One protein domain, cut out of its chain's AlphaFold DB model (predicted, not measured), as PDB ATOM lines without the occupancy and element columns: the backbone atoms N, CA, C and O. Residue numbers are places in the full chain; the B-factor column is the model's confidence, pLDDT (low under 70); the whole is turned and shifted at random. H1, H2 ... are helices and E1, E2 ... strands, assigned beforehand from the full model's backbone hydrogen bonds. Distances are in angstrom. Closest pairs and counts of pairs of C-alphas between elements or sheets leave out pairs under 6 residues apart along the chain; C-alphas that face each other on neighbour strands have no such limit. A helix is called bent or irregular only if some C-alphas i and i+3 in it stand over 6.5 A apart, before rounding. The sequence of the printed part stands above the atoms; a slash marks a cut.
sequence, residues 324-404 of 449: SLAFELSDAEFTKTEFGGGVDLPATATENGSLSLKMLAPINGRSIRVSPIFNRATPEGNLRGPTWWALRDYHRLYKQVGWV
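This is residues 324 to 404 of the 449 residues of an uncharacterized protein of Verrucomicrobia bacterium (UniProt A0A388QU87). At one end of the domain two strand hairpins, E1 with E2 and E5 with E6, join side by side through E1 and E5 into a small twisted sheet, and the helix H3 runs away from it towards the other end, where residues 397 to 404 stick out as a tail. A separate hairpin of E3 and E4 lies to one side of the sheet, while the short helix H1 packs on H3, with H2 close to H1. The printed part has 81 residues, with three named helices and seven named strands in the order H1, H2, E1 to E6, H3, E7; the class is mixed, helices and strands. The larger sheet runs E2, E1, E5, E6 and is mixed; that of E3 and E4 is antiparallel. The whole is only just compact, close to loose, with a radius of gyration of the C-alphas of 14.0 A and spans of 52 by 25 by 24 A.

In the larger sheet, E2 is residues 353 to 355, E1 348 to 350, E5 374 to 378, 12.7 A long, and E6 381 to 384. E3 is residues 359 to 363, 11.8 A long, and E4 366 to 370, 11.7 A long. H3, residues 388 to 400, is 19.0 A long and begins at C-alpha 388 (85.189, 124.535, 123.546). H1 is residues 324 to 328, from C-alpha 324 (90.410, 130.014, 114.169), and H2 is 331 to 334. E7, residues 402 to 404, ends at C-alpha 404 (108.441, 112.572, 106.488).

The sheet of E2, E1, E5 and E6 is only just strongly twisted, its C-alphas lying up to 4.3 A off the best plane. E1 and E5 are parallel at 32 degrees, with no backbone N and O within hydrogen-bond range across the pair; C-alphas 348 and 374 face each other at 5.3 A. The hairpin E1 and E2 has N 350 and O 353 at 2.8 A, and the hairpin E5 and E6 has N 378 and O 381 at 2.8 A. In the hairpin E3 and E4, antiparallel at 139 degrees, N 361 and O 368 are 2.9 A apart. E3 and E4 are apart from E1, E2, E5 and E6. H3 is not on the larger sheet. With residues 392 to 396 alone it touches H1, the closest C-alphas being those of Phe 327 and Arg 392, 5.2 A apart. H1 and H2 are close but not clearly touching, the C-alphas of Ala 326 and Phe 334 being 6.8 A apart. H2 and H3 are apart. H3 is irregular, with C-alphas 395 and 398 7.2 A apart. Every O i to N i+4 pair is within hydrogen-bond range in H1, 6 of 9 are in H3, and H2 is too short for such a pair. E7 pairs with no named strand.

The C-alphas of Pro 379 and Val 404, the two farthest apart, are 52.4 A apart; without residues 397 to 404, which stand free, the body spans 38 by 25 by 20 A. The printed part has no cut. The link from H2 to E1, 13 residues, is long; the other links are tight. The mean pLDDT of the printed part is 76.6, and it is under 70 at residues 343 to 356, 364 and 401 to 404.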
ATOM      1  N   SER A 324      89.092 130.455 114.635       84.31
ATOM      2  CA  SER A 324      90.410 130.014 114.169       84.31
ATOM      3  C   SER A 324      91.503 130.687 114.987       84.31
ATOM      4  O   SER A 324      92.362 130.009 115.551       84.31
ATOM      5  N   LEU A 325      91.421 132.014 115.139       85.94
ATOM      6  CA  LEU A 325      92.340 132.774 115.981       85.94
ATOM      7  C   LEU A 325      92.248 132.337 117.448       85.94
ATOM      8  O   LEU A 325      93.271 132.077 118.082       85.94
ATOM      9  N   ALA A 326      91.027 132.193 117.974       85.38
ATOM     10  CA  ALA A 326      90.810 131.770 119.356       85.38
ATOM     11  C   ALA A 326      91.438 130.393 119.638       85.38
ATOM     12  O   ALA A 326      92.058 130.182 120.681       85.38
ATOM     13  N   PHE A 327      91.334 129.456 118.694       88.81
ATOM     14  CA  PHE A 327      91.914 128.124 118.825       88.81
ATOM     15  C   PHE A 327      93.428 128.094 118.622       88.81
ATOM     16  O   PHE A 327      94.059 127.127 119.044       88.81
ATOM     17  N   GLU A 328      94.051 129.131 118.069       87.38
ATOM     18  CA  GLU A 328      95.507 129.218 117.906       87.38
ATOM     19  C   GLU A 328      96.238 129.800 119.129       87.38
ATOM     20  O   GLU A 328      97.404 129.462 119.335       87.38
ATOM     21  N   LEU A 329      95.545 130.535 120.008       88.62
ATOM     22  CA  LEU A 329      96.091 131.102 121.260       88.62
ATOM     23  C   LEU A 329      96.774 130.066 122.159       88.62
ATOM     24  O   LEU A 329      96.357 128.912 122.187       88.62
ATOM     25  N   SER A 330      97.763 130.438 122.976       87.88
ATOM     26  CA  SER A 330      98.338 129.503 123.962       87.88
ATOM     27  C   SER A 330      97.291 129.021 124.982       87.88
ATOM     28  O   SER A 330      96.229 129.621 125.130       87.88
ATOM     29  N   ASP A 331      97.543 127.924 125.703       84.19
ATOM     30  CA  ASP A 331      96.585 127.418 126.709       84.19
ATOM     31  C   ASP A 331      96.312 128.445 127.822       84.19
ATOM     32  O   ASP A 331      95.176 128.600 128.276       84.19
ATOM     33  N   ALA A 332      97.340 129.199 128.219       84.88
ATOM     34  CA  ALA A 332      97.240 130.255 129.224       84.88
ATOM     35  C   ALA A 332      96.453 131.484 128.735       84.88
ATOM     36  O   ALA A 332      95.840 132.183 129.537       84.88
ATOM     37  N   GLU A 333      96.459 131.764 127.433       87.88
ATOM     38  CA  GLU A 333      95.657 132.841 126.844       87.88
ATOM     39  C   GLU A 333      94.230 132.378 126.572       87.88
ATOM     40  O   GLU A 333      93.283 133.084 126.902       87.88
ATOM     41  N   PHE A 334      94.056 131.162 126.049       86.44
ATOM     42  CA  PHE A 334      92.744 130.601 125.754       86.44
ATOM     43  C   PHE A 334      91.888 130.462 127.014       86.44
ATOM     44  O   PHE A 334      90.712 130.815 126.989       86.44
ATOM     45  N   THR A 335      92.471 130.032 128.140       83.25
ATOM     46  CA  THR A 335      91.780 129.998 129.445       83.25
ATOM     47  C   THR A 335      91.200 131.349 129.854       83.25
ATOM     48  O   THR A 335      90.145 131.369 130.479       83.25
ATOM     49  N   LYS A 336      91.838 132.466 129.483       85.00
ATOM     50  CA  LYS A 336      91.366 133.829 129.782       85.00
ATOM     51  C   LYS A 336      90.238 134.298 128.866       85.00
ATOM     52  O   LYS A 336      89.668 135.344 129.135       85.00
ATOM     53  N   THR A 337      89.925 133.571 127.794       83.31
ATOM     54  CA  THR A 337      88.848 133.935 126.861       83.31
ATOM     55  C   THR A 337      87.470 133.510 127.377       83.31
ATOM     56  O   THR A 337      87.347 132.691 128.293       83.31
ATOM     57  N   GLU A 338      86.419 134.029 126.740       78.88
ATOM     58  CA  GLU A 338      85.024 133.614 126.957       78.88
ATOM     59  C   GLU A 338      84.803 132.107 126.706       78.88
ATOM     60  O   GLU A 338      84.016 131.459 127.398       78.88
ATOM     61  N   PHE A 339      85.567 131.508 125.786       80.31
ATOM     62  CA  PHE A 339      85.506 130.077 125.460       80.31
ATOM     63  C   PHE A 339      86.207 129.199 126.506       80.31
ATOM     64  O   PHE A 339      85.767 128.083 126.797       80.31
ATOM     65  N   GLY A 340      87.307 129.701 127.079       75.12
ATOM     66  CA  GLY A 340      88.115 128.997 128.076       75.12
ATOM     67  C   GLY A 340      87.549 129.033 129.495       75.12
ATOM     68  O   GLY A 340      88.019 128.272 130.339       75.12
ATOM     69  N   GLY A 341      86.533 129.867 129.747       70.94
ATOM     70  CA  GLY A 341      85.856 130.008 131.042       70.94
ATOM     71  C   GLY A 341      86.430 131.099 131.958       70.94
ATOM     72  O   GLY A 341      85.975 131.218 133.101       70.94
ATOM     73  N   GLY A 342      87.403 131.882 131.477       70.56
ATOM     74  CA  GLY A 342      88.088 132.934 132.238       70.56
ATOM     75  C   GLY A 342      87.365 134.278 132.287       70.56
ATOM     76  O   GLY A 342      87.662 135.078 133.168       70.56
ATOM     77  N   VAL A 343      86.395 134.508 131.398       68.56
ATOM     78  CA  VAL A 343      85.504 135.679 131.428       68.56
ATOM     79  C   VAL A 343      84.076 135.205 131.671       68.56
ATOM     80  O   VAL A 343      83.689 134.142 131.189       68.56
ATOM     81  N   ASP A 344      83.273 136.000 132.379       67.81
ATOM     82  CA  ASP A 344      81.842 135.721 132.571       67.81
ATOM     83  C   ASP A 344      80.973 136.172 131.384       67.81
ATOM     84  O   ASP A 344      79.746 136.193 131.477       67.81
ATOM     85  N   LEU A 345      81.600 136.475 130.244       65.06
ATOM     86  CA  LEU A 345      80.907 136.706 128.984       65.06
ATOM     87  C   LEU A 345      80.303 135.396 128.457       65.06
ATOM     88  O   LEU A 345      80.947 134.343 128.510       65.06
ATOM     89  N   PRO A 346      79.071 135.432 127.932       65.44
ATOM     90  CA  PRO A 346      78.390 134.216 127.546       65.44
ATOM     91  C   PRO A 346      78.897 133.740 126.170       65.44
ATOM     92  O   PRO A 346      78.633 134.342 125.125       65.44
ATOM     93  N   ALA A 347      79.656 132.642 126.197       62.84
ATOM     94  CA  ALA A 347      80.151 131.918 125.021       62.84
ATOM     95  C   ALA A 347      79.255 130.731 124.619       62.84
ATOM     96  O   ALA A 347      79.521 130.060 123.625       62.84
ATOM     97  N   THR A 348      78.219 130.438 125.408       61.44
ATOM     98  CA  THR A 348      77.303 129.313 125.203       61.44
ATOM     99  C   THR A 348      75.949 129.845 124.759       61.44
ATOM    100  O   THR A 348      75.270 130.542 125.517       61.44
ATOM    101  N   ALA A 349      75.536 129.477 123.549       63.84
ATOM    102  CA  ALA A 349      74.174 129.716 123.098       63.84
ATOM    103  C   ALA A 349      73.227 128.695 123.753       63.84
ATOM    104  O   ALA A 349      73.524 127.498 123.830       63.84
ATOM    105  N   THR A 350      72.082 129.166 124.239       58.91
ATOM    106  CA  THR A 350      70.986 128.343 124.765       58.91
ATOM    107  C   THR A 350      69.685 128.707 124.057       58.91
ATOM    108  O   THR A 350      69.587 129.752 123.418       58.91
ATOM    109  N   GLU A 351      68.674 127.848 124.184       55.47
ATOM    110  CA  GLU A 351      67.336 128.040 123.597       55.47
ATOM    111  C   GLU A 351      66.668 129.359 124.046       55.47
ATOM    112  O   GLU A 351      65.856 129.914 123.317       55.47
ATOM    113  N   ASN A 352      67.095 129.915 125.190       57.53
ATOM    114  CA  ASN A 352      66.597 131.171 125.763       57.53
ATOM    115  C   ASN A 352      67.607 132.336 125.667       57.53
ATOM    116  O   ASN A 352      67.508 133.304 126.420       57.53
ATOM    117  N   GLY A 353      68.608 132.246 124.783       63.81
ATOM    118  CA  GLY A 353      69.648 133.266 124.607       63.81
ATOM    119  C   GLY A 353      71.019 132.841 125.137       63.81
ATOM    120  O   GLY A 353      71.334 131.656 125.213       63.81
ATOM    121  N   SER A 354      71.878 133.804 125.472       63.72
ATOM    122  CA  SER A 354      73.265 133.526 125.866       63.72
ATOM    123  C   SER A 354      73.385 133.392 127.387       63.72
ATOM    124  O   SER A 354      73.046 134.324 128.113       63.72
ATOM    125  N   LEU A 355      73.869 132.247 127.883       63.38
ATOM    126  CA  LEU A 355      74.058 132.000 129.318       63.38
ATOM    127  C   LEU A 355      75.525 131.703 129.630       63.38
ATOM    128  O   LEU A 355      76.168 130.887 128.971       63.38
ATOM    129  N   SER A 356      76.046 132.332 130.684       68.88
ATOM    130  CA  SER A 356      77.375 132.028 131.221       68.88
ATOM    131  C   SER A 356      77.282 130.802 132.131       68.88
ATOM    132  O   SER A 356      77.107 130.901 133.345       68.88
ATOM    133  N   LEU A 357      77.311 129.612 131.525       73.62
ATOM    134  CA  LEU A 357      77.213 128.340 132.235       73.62
ATOM    135  C   LEU A 357      78.541 127.588 132.158       73.62
ATOM    136  O   LEU A 357      79.082 127.376 131.078       73.62
ATOM    137  N   LYS A 358      79.051 127.143 133.309       76.94
ATOM    138  CA  LYS A 358      80.329 126.422 133.406       76.94
ATOM    139  C   LYS A 358      80.101 124.974 133.853       76.94
ATOM    140  O   LYS A 358      79.216 124.675 134.661       76.94
ATOM    141  N   MET A 359      80.900 124.053 133.327       79.12
ATOM    142  CA  MET A 359      80.952 122.649 133.732       79.12
ATOM    143  C   MET A 359      82.378 122.260 134.106       79.12
ATOM    144  O   MET A 359      83.331 122.807 133.559       79.12
ATOM    145  N   LEU A 360      82.538 121.304 135.018       81.06
ATOM    146  CA  LEU A 360      83.845 120.710 135.276       81.06
ATOM    147  C   LEU A 360      84.177 119.737 134.146       81.06
ATOM    148  O   LEU A 360      83.432 118.788 133.908       81.06
ATOM    149  N   ALA A 361      85.295 119.972 133.464       77.69
ATOM    150  CA  ALA A 361      85.824 119.067 132.457       77.69
ATOM    151  C   ALA A 361      87.256 118.645 132.826       77.69
ATOM    152  O   ALA A 361      88.061 119.501 133.209       77.69
ATOM    153  N   PRO A 362      87.593 117.348 132.710       75.88
ATOM    154  CA  PRO A 362      88.961 116.883 132.874       75.88
ATOM    155  C   PRO A 362      89.778 117.269 131.636       75.88
ATOM    156  O   PRO A 362      89.539 116.757 130.544       75.88
ATOM    157  N   ILE A 363      90.738 118.173 131.807       70.31
ATOM    158  CA  ILE A 363      91.655 118.639 130.762       70.31
ATOM    159  C   ILE A 363      93.075 118.463 131.298       70.31
ATOM    160  O   ILE A 363      93.415 119.008 132.348       70.31
ATOM    161  N   ASN A 364      93.911 117.685 130.602       67.50
ATOM    162  CA  ASN A 364      95.306 117.430 130.993       67.50
ATOM    163  C   ASN A 364      95.458 116.928 132.448       67.50
ATOM    164  O   ASN A 364      96.347 117.360 133.176       67.50
ATOM    165  N   GLY A 365      94.552 116.053 132.902       70.06
ATOM    166  CA  GLY A 365      94.574 115.506 134.266       70.06
ATOM    167  C   GLY A 365      94.115 116.472 135.369       70.06
ATOM    168  O   GLY A 365      94.121 116.096 136.538       70.06
ATOM    169  N   ARG A 366      93.679 117.696 135.030       71.81
ATOM    170  CA  ARG A 366      93.101 118.671 135.971       71.81
ATOM    171  C   ARG A 366      91.626 118.903 135.653       71.81
ATOM    172  O   ARG A 366      91.238 118.977 134.492       71.81
ATOM    173  N   SER A 367      90.797 119.050 136.686       77.56
ATOM    174  CA  SER A 367      89.390 119.433 136.517       77.56
ATOM    175  C   SER A 367      89.280 120.953 136.456       77.56
ATOM    176  O   SER A 367      89.520 121.630 137.456       77.56
ATOM    177  N   ILE A 368      88.935 121.492 135.286       76.69
ATOM    178  CA  ILE A 368      88.808 122.938 135.054       76.69
ATOM    179  C   ILE A 368      87.338 123.258 134.775       76.69
ATOM    180  O   ILE A 368      86.640 122.485 134.115       76.69
ATOM    181  N   ARG A 369      86.854 124.395 135.287       78.31
ATOM    182  CA  ARG A 369      85.522 124.911 134.947       78.31
ATOM    183  C   ARG A 369      85.563 125.570 133.573       78.31
ATOM    184  O   ARG A 369      86.244 126.573 133.405       78.31
ATOM    185  N   VAL A 370      84.823 125.013 132.621       79.00
ATOM    186  CA  VAL A 370      84.809 125.437 131.215       79.00
ATOM    187  C   VAL A 370      83.384 125.546 130.687       79.00
ATOM    188  O   VAL A 370      82.478 124.873 131.180       79.00
ATOM    189  N   SER A 371      83.184 126.380 129.674       78.56
ATOM    190  CA  SER A 371      81.869 126.597 129.068       78.56
ATOM    191  C   SER A 371      81.548 125.494 128.036       78.56
ATOM    192  O   SER A 371      82.421 125.147 127.228       78.56
ATOM    193  N   PRO A 372      80.333 124.905 128.036       80.88
ATOM    194  CA  PRO A 372      79.852 124.094 126.917       80.88
ATOM    195  C   PRO A 372      79.647 124.940 125.657       80.88
ATOM    196  O   PRO A 372      79.470 126.152 125.737       80.88
ATOM    197  N   ILE A 373      79.559 124.294 124.497       80.44
ATOM    198  CA  ILE A 373      79.119 124.948 123.252       80.44
ATOM    199  C   ILE A 373      77.622 125.277 123.309       80.44
ATOM    200  O   ILE A 373      77.213 126.380 122.956       80.44
ATOM    201  N   PHE A 374      76.810 124.337 123.800       80.06
ATOM    202  CA  PHE A 374      75.380 124.531 124.017       80.06
ATOM    203  C   PHE A 374      74.934 123.889 125.330       80.06
ATOM    204  O   PHE A 374      75.528 122.916 125.807       80.06
ATOM    205  N   ASN A 375      73.858 124.415 125.903       79.88
ATOM    206  CA  ASN A 375      73.170 123.809 127.034       79.88
ATOM    207  C   ASN A 375      71.661 123.910 126.814       79.88
ATOM    208  O   ASN A 375      71.151 125.000 126.552       79.88
ATOM    209  N   ARG A 376      70.961 122.784 126.942       80.31
ATOM    210  CA  ARG A 376      69.508 122.701 126.801       80.31
ATOM    211  C   ARG A 376      68.911 122.014 128.022       80.31
ATOM    212  O   ARG A 376      69.355 120.931 128.391       80.31
ATOM    213  N   ALA A 377      67.905 122.633 128.630       79.94
ATOM    214  CA  ALA A 377      67.112 121.982 129.665       79.94
ATOM    215  C   ALA A 377      66.076 121.073 128.989       79.94
ATOM    216  O   ALA A 377      65.264 121.541 128.195       79.94
ATOM    217  N   THR A 378      66.124 119.777 129.273       80.62
ATOM    218  CA  THR A 378      65.099 118.802 128.893       80.62
ATOM    219  C   THR A 378      64.343 118.354 130.151       80.62
ATOM    220  O   THR A 378      64.842 118.543 131.265       80.62
ATOM    221  N   PRO A 379      63.151 117.744 130.019       82.62
ATOM    222  CA  PRO A 379      62.414 117.206 131.169       82.62
ATOM    223  C   PRO A 379      63.213 116.191 132.008       82.62
ATOM    224  O   PRO A 379      62.939 116.011 133.189       82.62
ATOM    225  N   GLU A 380      64.222 115.555 131.409       82.94
ATOM    226  CA  GLU A 380      65.085 114.533 132.017       82.94
ATOM    227  C   GLU A 380      66.373 115.110 132.640       82.94
ATOM    228  O   GLU A 380      67.139 114.385 133.273       82.94
ATOM    229  N   GLY A 381      66.638 116.411 132.469       82.38
ATOM    230  CA  GLY A 381      67.821 117.084 133.003       82.38
ATOM    231  C   GLY A 381      68.447 118.086 132.033       82.38
ATOM    232  O   GLY A 381      67.865 118.487 131.036       82.38
ATOM    233  N   ASN A 382      69.669 118.531 132.323       80.50
ATOM    234  CA  ASN A 382      70.387 119.450 131.437       80.50
ATOM    235  C   ASN A 382      71.244 118.670 130.434       80.50
ATOM    236  O   ASN A 382      72.263 118.086 130.815       80.50
ATOM    237  N   LEU A 383      70.880 118.720 129.153       82.25
ATOM    238  CA  LEU A 383      71.715 118.241 128.060       82.25
ATOM    239  C   LEU A 383      72.805 119.278 127.766       82.25
ATOM    240  O   LEU A 383      72.535 120.380 127.280       82.25
ATOM    241  N   ARG A 384      74.054 118.911 128.050       80.75
ATOM    242  CA  ARG A 384      75.227 119.755 127.811       80.75
ATOM    243  C   ARG A 384      75.998 119.253 126.598       80.75
ATOM    244  O   ARG A 384      76.303 118.066 126.500       80.75
ATOM    245  N   GLY A 385      76.327 120.172 125.699       81.25
ATOM    246  CA  GLY A 385      77.164 119.899 124.539       81.25
ATOM    247  C   GLY A 385      78.641 119.674 124.883       81.25
ATOM    248  O   GLY A 385      79.042 119.779 126.048       81.25
ATOM    249  N   PRO A 386      79.477 119.408 123.862       85.06
ATOM    250  CA  PRO A 386      80.922 119.337 124.036       85.06
ATOM    251  C   PRO A 386      81.491 120.665 124.554       85.06
ATOM    252  O   PRO A 386      80.865 121.722 124.452       85.06
ATOM    253  N   THR A 387      82.698 120.615 125.113       85.00
ATOM    254  CA  THR A 387      83.412 121.812 125.575       85.00
ATOM    255  C   THR A 387      84.155 122.480 124.420       85.00
ATOM    256  O   THR A 387      84.602 121.813 123.484       85.00
ATOM    257  N   TRP A 388      84.365 123.796 124.513       85.94
ATOM    258  CA  TRP A 388      85.189 124.535 123.546       85.94
ATOM    259  C   TRP A 388      86.632 124.014 123.454       85.94
ATOM    260  O   TRP A 388      87.251 124.075 122.395       85.94
ATOM    261  N   TRP A 389      87.145 123.427 124.537       84.38
ATOM    262  CA  TRP A 389      88.437 122.738 124.557       84.38
ATOM    263  C   TRP A 389      88.480 121.523 123.632       84.38
ATOM    264  O   TRP A 389      89.447 121.362 122.897       84.38
ATOM    265  N   ALA A 390      87.420 120.710 123.602       85.44
ATOM    266  CA  ALA A 390      87.363 119.550 122.715       85.44
ATOM    267  C   ALA A 390      87.383 119.960 121.231       85.44
ATOM    268  O   ALA A 390      88.060 119.330 120.420       85.44
ATOM    269  N   LEU A 391      86.685 121.049 120.882       86.94
ATOM    270  CA  LEU A 391      86.741 121.636 119.538       86.94
ATOM    271  C   LEU A 391      88.136 122.171 119.199       86.94
ATOM    272  O   LEU A 391      88.629 121.938 118.098       86.94
ATOM    273  N   ARG A 392      88.782 122.862 120.142       86.56
ATOM    274  CA  ARG A 392      90.137 123.401 119.972       86.56
ATOM    275  C   ARG A 392      91.170 122.299 119.751       86.56
ATOM    276  O   ARG A 392      92.017 122.431 118.870       86.56
ATOM    277  N   ASP A 393      91.087 121.212 120.510       84.44
ATOM    278  CA  ASP A 393      91.983 120.062 120.357       84.44
ATOM    279  C   ASP A 393      91.803 119.410 118.984       84.44
ATOM    280  O   ASP A 393      92.791 119.132 118.301       84.44
ATOM    281  N   TYR A 394      90.553 119.252 118.530       84.31
ATOM    282  CA  TYR A 394      90.259 118.783 117.177       84.31
ATOM    283  C   TYR A 394      90.825 119.729 116.110       84.31
ATOM    284  O   TYR A 394      91.525 119.285 115.199       84.31
ATOM    285  N   HIS A 395      90.601 121.041 116.250       83.31
ATOM    286  CA  HIS A 395      91.139 122.043 115.329       83.31
ATOM    287  C   HIS A 395      92.665 121.964 115.229       83.31
ATOM    288  O   HIS A 395      93.208 122.160 114.151       83.31
ATOM    289  N   ARG A 396      93.370 121.636 116.316       82.44
ATOM    290  CA  ARG A 396      94.840 121.555 116.365       82.44
ATOM    291  C   ARG A 396      95.436 120.241 115.885       82.44
ATOM    292  O   ARG A 396      96.663 120.153 115.814       82.44
ATOM    293  N   LEU A 397      94.626 119.252 115.507       79.56
ATOM    294  CA  LEU A 397      95.124 117.961 115.019       79.56
ATOM    295  C   LEU A 397      96.120 118.117 113.864       79.56
ATOM    296  O   LEU A 397      97.104 117.387 113.803       79.56
ATOM    297  N   TYR A 398      95.940 119.118 112.997       74.75
ATOM    298  CA  TYR A 398      96.870 119.371 111.891       74.75
ATOM    299  C   TYR A 398      98.303 119.696 112.353       74.75
ATOM    300  O   TYR A 398      99.244 119.428 111.612       74.75
ATOM    301  N   LYS A 399      98.492 120.256 113.559       75.19
ATOM    302  CA  LYS A 399      99.826 120.543 114.119       75.19
ATOM    303  C   LYS A 399     100.571 119.270 114.499       75.19
ATOM    304  O   LYS A 399     101.793 119.267 114.561       75.19
ATOM    305  N   GLN A 400      99.825 118.202 114.765       72.31
ATOM    306  CA  GLN A 400     100.369 116.896 115.108       72.31
ATOM    307  C   GLN A 400     100.695 116.071 113.858       72.31
ATOM    308  O   GLN A 400     101.338 115.035 113.971       72.31
ATOM    309  N   VAL A 401     100.277 116.508 112.666       67.94
ATOM    310  CA  VAL A 401     100.623 115.840 111.407       67.94
ATOM    311  C   VAL A 401     101.997 116.335 110.950       67.94
ATOM    312  O   VAL A 401     102.150 117.475 110.514       67.94
ATOM    313  N   GLY A 402     103.003 115.467 111.064       61.72
ATOM    314  CA  GLY A 402     104.326 115.669 110.474       61.72
ATOM    315  C   GLY A 402     104.385 115.155 109.034       61.72
ATOM    316  O   GLY A 402     103.573 114.325 108.627       61.72
ATOM    317  N   TRP A 403     105.368 115.618 108.264       55.50
ATOM    318  CA  TRP A 403     105.623 115.145 106.901       55.50
ATOM    319  C   TRP A 403     107.032 114.559 106.837       55.50
ATOM    320  O   TRP A 403     108.016 115.285 106.944       55.50
ATOM    321  N   VAL A 404     107.142 113.239 106.680       50.91
ATOM    322  CA  VAL A 404     108.441 112.572 106.488       50.91
ATOM    323  C   VAL A 404     108.653 112.388 104.989       50.91
ATOM    324  O   VAL A 404     107.861 111.721 104.324       50.91
TER     325      VAL A 404